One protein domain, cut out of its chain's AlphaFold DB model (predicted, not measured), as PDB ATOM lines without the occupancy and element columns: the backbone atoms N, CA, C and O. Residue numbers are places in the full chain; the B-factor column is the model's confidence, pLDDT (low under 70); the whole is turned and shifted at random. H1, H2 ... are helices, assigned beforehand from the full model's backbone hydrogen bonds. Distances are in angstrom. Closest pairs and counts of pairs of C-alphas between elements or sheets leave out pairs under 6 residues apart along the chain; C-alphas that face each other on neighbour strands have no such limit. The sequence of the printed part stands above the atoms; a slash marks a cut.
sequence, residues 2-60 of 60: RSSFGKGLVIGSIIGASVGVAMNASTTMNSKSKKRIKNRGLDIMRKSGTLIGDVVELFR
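AT A GLANCE: This is residues 2 to 60 of the 60 residues of the protein "YtxH domain-containing protein" of Clostridium sp. (UniProt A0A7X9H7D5). The model is an open, flat triangle of three helices round an empty middle: the long H1 makes one side, and H2 and H3, meeting at a corner like a V, make the other two. The end of H3 comes back near the first part of H1, which nearly closes the frame. The printed part has 59 residues, with three named helices in the order H1, H2, H3 and no named strand; the class is all helix. The whole is loose, with a radius of gyration of the C-alphas of 14.4 A, and the C-alphas span 41 by 24 by 10 A.

HOW THE PARTS SIT: H1, residues 2 to 28, and H2, residues 31 to 47, are joined by a tight link of 2 residues and are only just apart, the closest C-alphas being 8.2 A from each other. H3, residues 49 to 59, follows H2 after a tight link of 1 residue, and these two meet only through their link. H1 and H3 are close but not clearly touching: the closest C-alphas, those of Lys 7 and Phe 59, are 7.3 A apart. Their lines stand at a steep tilt of 52 degrees, and they run opposite ways. In H2 every O i to N i+4 pair is within hydrogen-bond range; in H1 22 of 23 are, and in H3 6 of 7.

IN THESE COORDINATES: H1 begins at C-alpha 2, (312.020, 315.053, 383.041), and measures 38.7 A from first to last C-alpha. H2 begins at C-alpha 31, (269.669, 314.690, 382.106), and measures 24.3 A. H3 measures 15.6 A and ends at C-alpha 59, (302.775, 313.423, 372.794).

THE WHOLE: The two C-alphas farthest apart, those of Arg 2 and Ser 31, are 42.4 A from each other. Residues 12 to 20 and 35 to 57 stand free. The printed part has no cut and no long link. Its mean pLDDT is 74.1; residues 2 to 3, 22, 24 to 29 and 48 to 60 are under 70.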
ATOM      1  N   ARG A   2     313.113 314.077 382.785       57.50
ATOM      2  CA  ARG A   2     312.020 315.053 383.041       57.50
ATOM      3  C   ARG A   2     310.814 314.958 382.086       57.50
ATOM      4  O   ARG A   2     309.695 315.216 382.506       57.50
ATOM      5  N   SER A   3     311.033 314.549 380.831       64.06
ATOM      6  CA  SER A   3     309.967 314.473 379.814       64.06
ATOM      7  C   SER A   3     308.981 313.319 380.062       64.06
ATOM      8  O   SER A   3     307.775 313.533 380.051       64.06
ATOM      9  N   SER A   4     309.463 312.117 380.399       72.06
ATOM     10  CA  SER A   4     308.592 310.945 380.607       72.06
ATOM     11  C   SER A   4     307.697 311.058 381.845       72.06
ATOM     12  O   SER A   4     306.538 310.666 381.785       72.06
ATOM     13  N   PHE A   5     308.196 311.631 382.948       81.38
ATOM     14  CA  PHE A   5     307.378 311.861 384.145       81.38
ATOM     15  C   PHE A   5     306.301 312.927 383.902       81.38
ATOM     16  O   PHE A   5     305.144 312.714 384.250       81.38
ATOM     17  N   GLY A   6     306.652 314.039 383.242       82.25
ATOM     18  CA  GLY A   6     305.688 315.079 382.872       82.25
ATOM     19  C   GLY A   6     304.596 314.555 381.935       82.25
ATOM     20  O   GLY A   6     303.415 314.747 382.215       82.25
ATOM     21  N   LYS A   7     304.972 313.809 380.884       75.94
ATOM     22  CA  LYS A   7     304.017 313.132 379.987       75.94
ATOM     23  C   LYS A   7     303.114 312.161 380.768       75.94
ATOM     24  O   LYS A   7     301.899 312.175 380.579       75.94
ATOM     25  N   GLY A   8     303.680 311.378 381.691       80.50
ATOM     26  CA  GLY A   8     302.932 310.456 382.553       80.50
ATOM     27  C   GLY A   8     301.943 311.150 383.495       80.50
ATOM     28  O   GLY A   8     300.818 310.682 383.646       80.50
ATOM     29  N   LEU A   9     302.317 312.295 384.073       86.88
ATOM     30  CA  LEU A   9     301.439 313.097 384.928       86.88
ATOM     31  C   LEU A   9     300.258 313.676 384.135       86.88
ATOM     32  O   LEU A   9     299.121 313.621 384.603       86.88
ATOM     33  N   VAL A  10     300.505 314.196 382.928       82.69
ATOM     34  CA  VAL A  10     299.450 314.746 382.056       82.69
ATOM     35  C   VAL A  10     298.484 313.643 381.615       82.69
ATOM     36  O   VAL A  10     297.273 313.797 381.751       82.69
ATOM     37  N   ILE A  11     298.990 312.493 381.164       82.19
ATOM     38  CA  ILE A  11     298.134 311.358 380.775       82.19
ATOM     39  C   ILE A  11     297.353 310.830 381.984       82.19
ATOM     40  O   ILE A  11     296.136 310.657 381.910       82.19
ATOM     41  N   GLY A  12     298.031 310.622 383.115       83.38
ATOM     42  CA  GLY A  12     297.414 310.116 384.340       83.38
ATOM     43  C   GLY A  12     296.311 311.034 384.870       83.38
ATOM     44  O   GLY A  12     295.259 310.550 385.284       83.38
ATOM     45  N   SER A  13     296.507 312.353 384.794       84.25
ATOM     46  CA  SER A  13     295.500 313.336 385.216       84.25
ATOM     47  C   SER A  13     294.289 313.388 384.279       84.25
ATOM     48  O   SER A  13     293.160 313.432 384.771       84.25
ATOM     49  N   ILE A  14     294.479 313.289 382.957       83.94
ATOM     50  CA  ILE A  14     293.367 313.206 381.991       83.94
ATOM     51  C   ILE A  14     292.531 311.942 382.227       83.94
ATOM     52  O   ILE A  14     291.298 312.014 382.278       83.94
ATOM     53  N   ILE A  15     293.186 310.789 382.404       84.00
ATOM     54  CA  ILE A  15     292.505 309.511 382.649       84.00
ATOM     55  C   ILE A  15     291.755 309.564 383.985       84.00
ATOM     56  O   ILE A  15     290.554 309.290 384.020       84.00
ATOM     57  N   GLY A  16     292.425 309.972 385.066       84.00
ATOM     58  CA  GLY A  16     291.828 310.042 386.402       84.00
ATOM     59  C   GLY A  16     290.613 310.972 386.469       84.00
ATOM     60  O   GLY A  16     289.574 310.592 387.010       84.00
ATOM     61  N   ALA A  17     290.697 312.156 385.855       82.81
ATOM     62  CA  ALA A  17     289.576 313.092 385.788       82.81
ATOM     63  C   ALA A  17     288.399 312.531 384.971       82.81
ATOM     64  O   ALA A  17     287.244 312.646 385.385       82.81
ATOM     65  N   SER A  18     288.680 311.879 383.837       74.50
ATOM     66  CA  SER A  18     287.652 311.288 382.969       74.50
ATOM     67  C   SER A  18     286.915 310.137 383.656       74.50
ATOM     68  O   SER A  18     285.685 310.076 383.607       74.50
ATOM     69  N   VAL A  19     287.649 309.256 384.344       78.06
ATOM     70  CA  VAL A  19     287.076 308.141 385.112       78.06
ATOM     71  C   VAL A  19     286.259 308.661 386.294       78.06
ATOM     72  O   VAL A  19     285.137 308.204 386.494       78.06
ATOM     73  N   GLY A  20     286.746 309.673 387.022       70.75
ATOM     74  CA  GLY A  20     285.993 310.296 388.117       70.75
ATOM     75  C   GLY A  20     284.660 310.896 387.659       70.75
ATOM     76  O   GLY A  20     283.632 310.703 388.311       70.75
ATOM     77  N   VAL A  21     284.642 311.557 386.496       72.69
ATOM     78  CA  VAL A  21     283.401 312.058 385.886       72.69
ATOM     79  C   VAL A  21     282.501 310.908 385.438       72.69
ATOM     80  O   VAL A  21     281.299 310.973 385.679       72.69
ATOM     81  N   ALA A  22     283.044 309.848 384.832       69.19
ATOM     82  CA  ALA A  22     282.268 308.696 384.371       69.19
ATOM     83  C   ALA A  22     281.620 307.916 385.527       69.19
ATOM     84  O   ALA A  22     280.432 307.612 385.462       69.19
ATOM     85  N   MET A  23     282.363 307.663 386.608       70.69
ATOM     86  CA  MET A  23     281.857 306.978 387.801       70.69
ATOM     87  C   MET A  23     280.741 307.780 388.483       70.69
ATOM     88  O   MET A  23     279.736 307.213 388.910       70.69
ATOM     89  N   ASN A  24     280.877 309.108 388.536       61.28
ATOM     90  CA  ASN A  24     279.875 309.990 389.144       61.28
ATOM     91  C   ASN A  24     278.685 310.275 388.199       61.28
ATOM     92  O   ASN A  24     277.563 310.537 388.639       61.28
ATOM     93  N   ALA A  25     278.904 310.166 386.882       58.50
ATOM     94  CA  ALA A  25     277.881 310.322 385.855       58.50
ATOM     95  C   ALA A  25     276.804 309.231 385.907       58.50
ATOM     96  O   ALA A  25     275.645 309.518 385.607       58.50
ATOM     97  N   SER A  26     277.174 308.008 386.290       58.81
ATOM     98  CA  SER A  26     276.263 306.860 386.400       58.81
ATOM     99  C   SER A  26     275.288 306.949 387.576       58.81
ATOM    100  O   SER A  26     274.172 306.455 387.460       58.81
ATOM    101  N   THR A  27     275.676 307.600 388.675       59.81
ATOM    102  CA  THR A  27     274.884 307.598 389.920       59.81
ATOM    103  C   THR A  27     274.105 308.898 390.137       59.81
ATOM    104  O   THR A  27     273.021 308.864 390.712       59.81
ATOM    105  N   THR A  28     274.599 310.047 389.648       59.56
ATOM    106  CA  THR A  28     274.112 311.358 390.138       59.56
ATOM    107  C   THR A  28     273.839 312.395 389.037       59.56
ATOM    108  O   THR A  28     273.416 313.519 389.318       59.56
ATOM    109  N   MET A  29     274.070 312.083 387.757       69.75
ATOM    110  CA  MET A  29     274.022 313.109 386.711       69.75
ATOM    111  C   MET A  29     272.636 313.262 386.073       69.75
ATOM    112  O   MET A  29     272.232 312.507 385.193       69.75
ATOM    113  N   ASN A  30     271.938 314.330 386.463       77.88
ATOM    114  CA  ASN A  30     270.668 314.748 385.864       77.88
ATOM    115  C   ASN A  30     270.795 314.964 384.334       77.88
ATOM    116  O   ASN A  30     271.759 315.568 383.849       77.88
ATOM    117  N   SER A  31     269.780 314.550 383.567       81.19
ATOM    118  CA  SER A  31     269.669 314.690 382.106       81.19
ATOM    119  C   SER A  31     269.955 316.109 381.588       81.19
ATOM    120  O   SER A  31     270.561 316.272 380.523       81.19
ATOM    121  N   LYS A  32     269.590 317.156 382.348       81.62
ATOM    122  CA  LYS A  32     269.932 318.557 382.013       81.62
ATOM    123  C   LYS A  32     271.440 318.822 382.068       81.62
ATOM    124  O   LYS A  32     271.982 319.453 381.157       81.62
ATOM    125  N   SER A  33     272.120 318.328 383.101       81.19
ATOM    126  CA  SER A  33     273.574 318.458 383.258       81.19
ATOM    127  C   SER A  33     274.311 317.658 382.189       81.19
ATOM    128  O   SER A  33     275.221 318.194 381.559       81.19
ATOM    129  N   LYS A  34     273.840 316.445 381.870       81.00
ATOM    130  CA  LYS A  34     274.371 315.633 380.762       81.00
ATOM    131  C   LYS A  34     274.295 316.368 379.419       81.00
ATOM    132  O   LYS A  34     275.281 316.413 378.686       81.00
ATOM    133  N   LYS A  35     273.156 317.002 379.109       85.88
ATOM    134  CA  LYS A  35     272.984 317.790 377.873       85.88
ATOM    135  C   LYS A  35     273.898 319.021 377.843       85.88
ATOM    136  O   LYS A  35     274.488 319.307 376.804       85.88
ATOM    137  N   ARG A  36     274.070 319.716 378.974       84.00
ATOM    138  CA  ARG A  36     275.012 320.848 379.090       84.00
ATOM    139  C   ARG A  36     276.463 320.416 378.894       84.00
ATOM    140  O   ARG A  36     277.172 321.086 378.151       84.00
ATOM    141  N   ILE A  37     276.880 319.310 379.511       83.88
ATOM    142  CA  ILE A  37     278.231 318.751 379.362       83.88
ATOM    143  C   ILE A  37     278.476 318.342 377.912       83.88
ATOM    144  O   ILE A  37     279.490 318.730 377.347       83.88
ATOM    145  N   LYS A  38     277.522 317.655 377.270       83.38
ATOM    146  CA  LYS A  38     277.625 317.294 375.848       83.38
ATOM    147  C   LYS A  38     277.772 318.528 374.953       83.38
ATOM    148  O   LYS A  38     278.665 318.570 374.114       83.38
ATOM    149  N   ASN A  39     276.921 319.536 375.142       88.38
ATOM    150  CA  ASN A  39     276.948 320.745 374.319       88.38
ATOM    151  C   ASN A  39     278.231 321.560 374.534       88.38
ATOM    152  O   ASN A  39     278.835 321.996 373.559       88.38
ATOM    153  N   ARG A  40     278.676 321.727 375.788       83.62
ATOM    154  CA  ARG A  40     279.955 322.390 376.090       83.62
ATOM    155  C   ARG A  40     281.146 321.590 375.579       83.62
ATOM    156  O   ARG A  40     282.068 322.189 375.053       83.62
ATOM    157  N   GLY A  41     281.116 320.264 375.687       78.12
ATOM    158  CA  GLY A  41     282.159 319.388 375.160       78.12
ATOM    159  C   GLY A  41     282.306 319.517 373.647       78.12
ATOM    160  O   GLY A  41     283.421 319.655 373.163       78.12
ATOM    161  N   LEU A  42     281.195 319.562 372.904       82.75
ATOM    162  CA  LEU A  42     281.213 319.805 371.454       82.75
ATOM    163  C   LEU A  42     281.754 321.193 371.096       82.75
ATOM    164  O   LEU A  42     282.487 321.331 370.121       82.75
ATOM    165  N   ASP A  43     281.401 322.215 371.875       85.31
ATOM    166  CA  ASP A  43     281.877 323.583 371.661       85.31
ATOM    167  C   ASP A  43     283.381 323.713 371.965       85.31
ATOM    168  O   ASP A  43     284.124 324.305 371.186       85.31
ATOM    169  N   ILE A  44     283.849 323.070 373.042       79.88
ATOM    170  CA  ILE A  44     285.275 322.937 373.360       79.88
ATOM    171  C   ILE A  44     285.977 322.182 372.236       79.88
ATOM    172  O   ILE A  44     286.927 322.704 371.689       79.88
ATOM    173  N   MET A  45     285.486 321.019 371.804       76.25
ATOM    174  CA  MET A  45     286.130 320.228 370.748       76.25
ATOM    175  C   MET A  45     286.267 321.009 369.432       76.25
ATOM    176  O   MET A  45     287.301 320.933 368.777       76.25
ATOM    177  N   ARG A  46     285.252 321.804 369.068       82.81
ATOM    178  CA  ARG A  46     285.298 322.692 367.894       82.81
ATOM    179  C   ARG A  46     286.317 323.820 368.047       82.81
ATOM    180  O   ARG A  46     287.024 324.118 367.092       82.81
ATOM    181  N   LYS A  47     286.406 324.433 369.230       79.56
ATOM    182  CA  LYS A  47     287.355 325.524 369.531       79.56
ATOM    183  C   LYS A  47     288.784 325.025 369.763       79.56
ATOM    184  O   LYS A  47     289.739 325.741 369.496       79.56
ATOM    185  N   SER A  48     288.925 323.796 370.243       69.06
ATOM    186  CA  SER A  48     290.181 323.136 370.587       69.06
ATOM    187  C   SER A  48     290.751 322.308 369.439       69.06
ATOM    188  O   SER A  48     291.757 321.654 369.661       69.06
ATOM    189  N   GLY A  49     290.171 322.320 368.232       66.06
ATOM    190  CA  GLY A  49     290.725 321.600 367.075       66.06
ATOM    191  C   GLY A  49     292.206 321.920 366.822       66.06
ATOM    192  O   GLY A  49     292.978 321.020 366.515       66.06
ATOM    193  N   THR A  50     292.615 323.168 367.066       65.94
ATOM    194  CA  THR A  50     294.020 323.601 367.026       65.94
ATOM    195  C   THR A  50     294.812 323.106 368.246       65.94
ATOM    196  O   THR A  50     295.858 322.495 368.093       65.94
ATOM    197  N   LEU A  51     294.261 323.260 369.458       65.31
ATOM    198  CA  LEU A  51     294.904 322.842 370.717       65.31
ATOM    199  C   LEU A  51     295.114 321.325 370.826       65.31
ATOM    200  O   LEU A  51     296.094 320.878 371.407       65.31
ATOM    201  N   ILE A  52     294.196 320.514 370.300       64.75
ATOM    202  CA  ILE A  52     294.338 319.053 370.265       64.75
ATOM    203  C   ILE A  52     295.499 318.675 369.344       64.75
ATOM    204  O   ILE A  52     296.238 317.758 369.683       64.75
ATOM    205  N   GLY A  53     295.689 319.396 368.233       64.94
ATOM    206  CA  GLY A  53     296.859 319.246 367.367       64.94
ATOM    207  C   GLY A  53     298.161 319.460 368.138       64.94
ATOM    208  O   GLY A  53     299.007 318.569 368.149       64.94
ATOM    209  N   ASP A  54     298.252 320.563 368.882       63.88
ATOM    210  CA  ASP A  54     299.432 320.901 369.690       63.88
ATOM    211  C   ASP A  54     299.688 319.876 370.813       63.88
ATOM    212  O   ASP A  54     300.827 319.510 371.107       63.88
ATOM    213  N   VAL A  55     298.626 319.368 371.449       60.81
ATOM    214  CA  VAL A  55     298.735 318.342 372.500       60.81
ATOM    215  C   VAL A  55     299.153 316.991 371.910       60.81
ATOM    216  O   VAL A  55     299.984 316.303 372.498       60.81
ATOM    217  N   VAL A  56     298.629 316.609 370.744       64.19
ATOM    218  CA  VAL A  56     299.059 315.398 370.023       64.19
ATOM    219  C   VAL A  56     300.526 315.509 369.610       64.19
ATOM    220  O   VAL A  56     301.268 314.534 369.741       64.19
ATOM    221  N   GLU A  57     300.971 316.689 369.184       63.34
ATOM    222  CA  GLU A  57     302.369 316.953 368.841       63.34
ATOM    223  C   GLU A  57     303.291 316.899 370.071       63.34
ATOM    224  O   GLU A  57     304.369 316.314 370.001       63.34
ATOM    225  N   LEU A  58     302.833 317.377 371.236       60.66
ATOM    226  CA  LEU A  58     303.517 317.196 372.529       60.66
ATOM    227  C   LEU A  58     303.657 315.721 372.945       60.66
ATOM    228  O   LEU A  58     304.588 315.365 373.681       60.66
ATOM    229  N   PHE A  59     302.731 314.860 372.518       56.66
ATOM    230  CA  PHE A  59     302.775 313.423 372.794       56.66
ATOM    231  C   PHE A  59     303.590 312.616 371.779       56.66
ATOM    232  O   PHE A  59     304.021 311.519 372.147       56.66
ATOM    233  N   ARG A  60     303.855 313.159 370.583       56.75
ATOM    234  CA  ARG A  60     304.774 312.567 369.602       56.75
ATOM    235  C   ARG A  60     306.242 312.656 370.046       56.75
ATOM    236  O   ARG A  60     306.559 313.349 371.049       56.75
TER     237      ARG A  60